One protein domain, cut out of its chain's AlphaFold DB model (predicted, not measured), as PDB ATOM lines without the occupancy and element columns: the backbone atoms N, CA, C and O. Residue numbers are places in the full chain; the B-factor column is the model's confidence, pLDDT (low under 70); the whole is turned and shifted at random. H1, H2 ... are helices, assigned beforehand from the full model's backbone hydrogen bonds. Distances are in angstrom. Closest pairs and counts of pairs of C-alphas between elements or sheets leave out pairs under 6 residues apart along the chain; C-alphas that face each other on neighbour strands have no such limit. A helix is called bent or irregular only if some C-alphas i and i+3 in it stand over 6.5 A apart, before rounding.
ATOM      1  N   MET A 268      42.397 -23.481  -6.996       42.03
ATOM      2  CA  MET A 268      41.728 -22.266  -6.550       42.03
ATOM      3  C   MET A 268      40.236 -22.333  -6.876       42.03
ATOM      4  O   MET A 268      39.839 -22.878  -7.908       42.03
ATOM      5  N   GLY A 269      39.412 -21.773  -5.989       48.44
ATOM      6  CA  GLY A 269      37.964 -21.736  -6.169       48.44
ATOM      7  C   GLY A 269      37.530 -20.785  -7.288       48.44
ATOM      8  O   GLY A 269      38.236 -19.839  -7.639       48.44
ATOM      9  N   LEU A 270      36.306 -20.982  -7.788       46.72
ATOM     10  CA  LEU A 270      35.660 -20.180  -8.845       46.72
ATOM     11  C   LEU A 270      35.731 -18.652  -8.642       46.72
ATOM     12  O   LEU A 270      35.701 -17.898  -9.611       46.72
ATOM     13  N   ARG A 271      35.840 -18.188  -7.393       47.84
ATOM     14  CA  ARG A 271      35.977 -16.766  -7.038       47.84
ATOM     15  C   ARG A 271      37.338 -16.175  -7.416       47.84
ATOM     16  O   ARG A 271      37.404 -15.010  -7.802       47.84
ATOM     17  N   ASP A 272      38.397 -16.969  -7.303       49.34
ATOM     18  CA  ASP A 272      39.755 -16.552  -7.645       49.34
ATOM     19  C   ASP A 272      40.062 -16.829  -9.116       49.34
ATOM     20  O   ASP A 272      40.841 -16.090  -9.706       49.34
ATOM     21  N   TYR A 273      39.379 -17.794  -9.744       48.62
ATOM     22  CA  TYR A 273      39.489 -18.096 -11.176       48.62
ATOM     23  C   TYR A 273      39.445 -16.835 -12.057       48.62
ATOM     24  O   TYR A 273      40.354 -16.610 -12.845       48.62
ATOM     25  N   PHE A 274      38.478 -15.933 -11.849       47.06
ATOM     26  CA  PHE A 274      38.370 -14.682 -12.619       47.06
ATOM     27  C   PHE A 274      39.480 -13.648 -12.346       47.06
ATOM     28  O   PHE A 274      39.664 -12.735 -13.147       47.06
ATOM     29  N   LYS A 275      40.220 -13.774 -11.239       51.44
ATOM     30  CA  LYS A 275      41.418 -12.967 -10.938       51.44
ATOM     31  C   LYS A 275      42.717 -13.653 -11.360       51.44
ATOM     32  O   LYS A 275      43.735 -12.981 -11.484       51.44
ATOM     33  N   TYR A 276      42.680 -14.973 -11.530       48.53
ATOM     34  CA  TYR A 276      43.841 -15.838 -11.713       48.53
ATOM     35  C   TYR A 276      43.880 -16.513 -13.088       48.53
ATOM     36  O   TYR A 276      44.713 -17.392 -13.283       48.53
ATOM     37  N   VAL A 277      43.044 -16.094 -14.052       49.50
ATOM     38  CA  VAL A 277      43.249 -16.457 -15.460       49.50
ATOM     39  C   VAL A 277      44.596 -15.879 -15.885       49.50
ATOM     40  O   VAL A 277      44.705 -14.713 -16.272       49.50
ATOM     41  N   GLN A 278      45.646 -16.693 -15.780       56.19
ATOM     42  CA  GLN A 278      46.956 -16.329 -16.289       56.19
ATOM     43  C   GLN A 278      46.813 -16.054 -17.785       56.19
ATOM     44  O   GLN A 278      45.989 -16.668 -18.467       56.19
ATOM     45  N   HIS A 279      47.612 -15.128 -18.316       66.19
ATOM     46  CA  HIS A 279      47.514 -14.746 -19.726       66.19
ATOM     47  C   HIS A 279      47.611 -15.969 -20.663       66.19
ATOM     48  O   HIS A 279      46.924 -16.034 -21.679       66.19
ATOM     49  N   GLU A 280      48.382 -16.980 -20.259       65.62
ATOM     50  CA  GLU A 280      48.522 -18.273 -20.931       65.62
ATOM     51  C   GLU A 280      47.221 -19.104 -20.943       65.62
ATOM     52  O   GLU A 280      46.854 -19.644 -21.986       65.62
ATOM     53  N   GLU A 281      46.461 -19.146 -19.843       68.69
ATOM     54  CA  GLU A 281      45.157 -19.827 -19.786       68.69
ATOM     55  C   GLU A 281      44.080 -19.073 -20.581       68.69
ATOM     56  O   GLU A 281      43.247 -19.697 -21.240       68.69
ATOM     57  N   ALA A 282      44.125 -17.736 -20.604       71.81
ATOM     58  CA  ALA A 282      43.255 -16.931 -21.465       71.81
ATOM     59  C   ALA A 282      43.526 -17.207 -22.955       71.81
ATOM     60  O   ALA A 282      42.586 -17.342 -23.745       71.81
ATOM     61  N   LEU A 283      44.801 -17.329 -23.341       76.44
ATOM     62  CA  LEU A 283      45.209 -17.720 -24.692       76.44
ATOM     63  C   LEU A 283      44.790 -19.161 -25.017       76.44
ATOM     64  O   LEU A 283      44.304 -19.409 -26.121       76.44
ATOM     65  N   TRP A 284      44.896 -20.093 -24.063       81.50
ATOM     66  CA  TRP A 284      44.416 -21.466 -24.236       81.50
ATOM     67  C   TRP A 284      42.898 -21.520 -24.444       81.50
ATOM     68  O   TRP A 284      42.448 -22.085 -25.439       81.50
ATOM     69  N   LEU A 285      42.101 -20.870 -23.587       71.25
ATOM     70  CA  LEU A 285      40.640 -20.787 -23.735       71.25
ATOM     71  C   LEU A 285      40.236 -20.150 -25.068       71.25
ATOM     72  O   LEU A 285      39.304 -20.617 -25.724       71.25
ATOM     73  N   LYS A 286      40.957 -19.109 -25.501       80.81
ATOM     74  CA  LYS A 286      40.742 -18.482 -26.806       80.81
ATOM     75  C   LYS A 286      41.044 -19.452 -27.953       80.81
ATOM     76  O   LYS A 286      40.232 -19.562 -28.865       80.81
ATOM     77  N   SER A 287      42.145 -20.199 -27.877       83.50
ATOM     78  CA  SER A 287      42.511 -21.230 -28.858       83.50
ATOM     79  C   SER A 287      41.501 -22.384 -28.906       83.50
ATOM     80  O   SER A 287      41.126 -22.819 -29.995       83.50
ATOM     81  N   GLN A 288      40.992 -22.847 -27.758       78.88
ATOM     82  CA  GLN A 288      39.910 -23.839 -27.713       78.88
ATOM     83  C   GLN A 288      38.635 -23.301 -28.370       78.88
ATOM     84  O   GLN A 288      38.020 -23.994 -29.177       78.88
ATOM     85  N   LYS A 289      38.266 -22.042 -28.096       79.94
ATOM     86  CA  LYS A 289      37.120 -21.394 -28.742       79.94
ATOM     87  C   LYS A 289      37.303 -21.286 -30.260       79.94
ATOM     88  O   LYS A 289      36.387 -21.626 -30.999       79.94
ATOM     89  N   GLU A 290      38.475 -20.850 -30.721       88.81
ATOM     90  CA  GLU A 290      38.811 -20.749 -32.148       88.81
ATOM     91  C   GLU A 290      38.752 -22.132 -32.836       88.81
ATOM     92  O   GLU A 290      38.179 -22.242 -33.919       88.81
ATOM     93  N   THR A 291      39.218 -23.196 -32.166       84.75
ATOM     94  CA  THR A 291      39.140 -24.594 -32.644       84.75
ATOM     95  C   THR A 291      37.688 -25.065 -32.775       84.75
ATOM     96  O   THR A 291      37.288 -25.552 -33.829       84.75
ATOM     97  N   ILE A 292      36.861 -24.851 -31.744       79.44
ATOM     98  CA  ILE A 292      35.430 -25.204 -31.751       79.44
ATOM     99  C   ILE A 292      34.672 -24.412 -32.830       79.44
ATOM    100  O   ILE A 292      33.787 -24.948 -33.496       79.44
ATOM    101  N   GLU A 293      34.997 -23.134 -33.039       82.88
ATOM    102  CA  GLU A 293      34.408 -22.342 -34.124       82.88
ATOM    103  C   GLU A 293      34.828 -22.847 -35.515       82.88
ATOM    104  O   GLU A 293      34.036 -22.750 -36.453       82.88
ATOM    105  N   GLU A 294      36.044 -23.373 -35.680       90.56
ATOM    106  CA  GLU A 294      36.520 -23.960 -36.938       90.56
ATOM    107  C   GLU A 294      35.900 -25.340 -37.209       90.56
ATOM    108  O   GLU A 294      35.416 -25.581 -38.318       90.56
ATOM    109  N   GLU A 295      35.789 -26.208 -36.202       83.50
ATOM    110  CA  GLU A 295      35.061 -27.482 -36.306       83.50
ATOM    111  C   GLU A 295      33.583 -27.266 -36.650       83.50
ATOM    112  O   GLU A 295      33.071 -27.888 -37.582       83.50
ATOM    113  N   ASN A 296      32.905 -26.317 -35.995       76.38
ATOM    114  CA  ASN A 296      31.516 -25.973 -36.317       76.38
ATOM    115  C   ASN A 296      31.357 -25.408 -37.740       76.38
ATOM    116  O   ASN A 296      30.384 -25.736 -38.426       76.38
ATOM    117  N   LYS A 297      32.311 -24.598 -38.225       89.19
ATOM    118  CA  LYS A 297      32.337 -24.148 -39.632       89.19
ATOM    119  C   LYS A 297      32.498 -25.335 -40.581       89.19
ATOM    120  O   LYS A 297      31.764 -25.410 -41.562       89.19
ATOM    121  N   ASN A 298      33.393 -26.273 -40.274       88.62
ATOM    122  CA  ASN A 298      33.626 -27.467 -41.088       88.62
ATOM    123  C   ASN A 298      32.399 -28.393 -41.125       88.62
ATOM    124  O   ASN A 298      31.974 -28.768 -42.215       88.62
ATOM    125  N   LEU A 299      31.765 -28.669 -39.980       81.25
ATOM    126  CA  LEU A 299      30.510 -29.430 -39.887       81.25
ATOM    127  C   LEU A 299      29.373 -28.758 -40.670       81.25
ATOM    128  O   LEU A 299      28.661 -29.419 -41.423       81.25
ATOM    129  N   THR A 300      29.237 -27.433 -40.562       81.44
ATOM    130  CA  THR A 300      28.251 -26.664 -41.340       81.44
ATOM    131  C   THR A 300      28.511 -26.791 -42.843       81.44
ATOM    132  O   THR A 300      27.582 -26.959 -43.632       81.44
ATOM    133  N   LEU A 301      29.776 -26.727 -43.260       88.94
ATOM    134  CA  LEU A 301      30.180 -26.800 -44.662       88.94
ATOM    135  C   LEU A 301      29.991 -28.219 -45.231       88.94
ATOM    136  O   LEU A 301      29.588 -28.364 -46.385       88.94
ATOM    137  N   ASP A 302      30.200 -29.257 -44.422       85.19
ATOM    138  CA  ASP A 302      29.966 -30.657 -44.791       85.19
ATOM    139  C   ASP A 302      28.470 -31.011 -44.869       85.19
ATOM    140  O   ASP A 302      28.009 -31.625 -45.836       85.19
ATOM    141  N   TYR A 303      27.668 -30.492 -43.935       81.38
ATOM    142  CA  TYR A 303      26.207 -30.546 -44.007       81.38
ATOM    143  C   TYR A 303      25.674 -29.850 -45.269       81.38
ATOM    144  O   TYR A 303      24.828 -30.402 -45.975       81.38
ATOM    145  N   LEU A 304      26.210 -28.673 -45.620       83.44
ATOM    146  CA  LEU A 304      25.845 -27.958 -46.848       83.44
ATOM    147  C   LEU A 304      26.256 -28.708 -48.127       83.44
ATOM    148  O   LEU A 304      25.495 -28.683 -49.098       83.44
ATOM    149  N   LYS A 305      27.403 -29.405 -48.145       87.50
ATOM    150  CA  LYS A 305      27.782 -30.306 -49.252       87.50
ATOM    151  C   LYS A 305      26.796 -31.463 -49.386       87.50
ATOM    152  O   LYS A 305      26.245 -31.662 -50.466       87.50
ATOM    153  N   THR A 306      26.505 -32.152 -48.284       80.56
ATOM    154  CA  THR A 306      25.553 -33.276 -48.234       80.56
ATOM    155  C   THR A 306      24.155 -32.849 -48.704       80.56
ATOM    156  O   THR A 306      23.504 -33.544 -49.491       80.56
ATOM    157  N   LEU A 307      23.706 -31.653 -48.306       78.00
ATOM    158  CA  LEU A 307      22.490 -31.021 -48.826       78.00
ATOM    159  C   LEU A 307      22.575 -30.743 -50.330       78.00
ATOM    160  O   LEU A 307      21.620 -31.013 -51.052       78.00
ATOM    161  N   HIS A 308      23.689 -30.210 -50.832       77.81
ATOM    162  CA  HIS A 308      23.862 -29.951 -52.262       77.81
ATOM    163  C   HIS A 308      23.864 -31.229 -53.109       77.81
ATOM    164  O   HIS A 308      23.266 -31.240 -54.186       77.81
ATOM    165  N   GLU A 309      24.482 -32.306 -52.631       80.81
ATOM    166  CA  GLU A 309      24.519 -33.602 -53.316       80.81
ATOM    167  C   GLU A 309      23.139 -34.273 -53.330       80.81
ATOM    168  O   GLU A 309      22.662 -34.693 -54.387       80.81
ATOM    169  N   THR A 310      22.425 -34.270 -52.201       71.88
ATOM    170  CA  THR A 310      21.040 -34.771 -52.137       71.88
ATOM    171  C   THR A 310      20.066 -33.934 -52.976       71.88
ATOM    172  O   THR A 310      19.203 -34.506 -53.646       71.88
TER     173      THR A 310
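Overview. This is residues 268 to 310 of the 584 residues of an uncharacterized protein of Apolygus lucorum (UniProt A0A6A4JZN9). One long, nearly straight helix, H2, makes almost the whole length of the model, and the short helix H1 is set off to one side beyond its first end, like the short foot of an L. No core is formed: residues 269 to 275, 278 to 284 and 286 to 310 stand free. The printed part has 43 residues with two named helices, H1 then H2, and no named strand; its class is all helix. It is extended, with a radius of gyration of the C-alphas of 17.1 A, and its outline is a rod spanning 52 by 17 by 9 A.

Arrangement. H1, residues 270 to 276, comes first, and a tight link of 2 residues, Val 277 and Gln 278, joins it to H2, residues 279 to 310. Though they follow each other in the chain, H1 and H2 are apart, with no C-alpha of the one within 8 A of the other. In H2 every O i to N i+4 pair is within hydrogen-bond range; in H1 1 of 3 such pairs is, beside 2 of 4 pairs of O i to N i+3.

Along the chain. H1 begins at C-alpha 270, at (35.660, -20.180, -8.845), and has 7 residues. It is neither bent nor irregular, but only just: C-alphas 271 and 274 are 6.4 A apart. H2, with 32 residues, is the longest helix and is not bent; it measures 46.4 A from C-alpha 279 at (47.514, -14.746, -19.726) to C-alpha 310 at (21.040, -34.771, -52.137).

Size, cuts and confidence. The two C-alphas farthest apart are those of Met 268 and Thr 310, 51.6 A. The printed part has no cut. The mean pLDDT of the printed part is 72.2; residues 268 to 281 are under 70. The mean is 49 for H1 and 80 for H2.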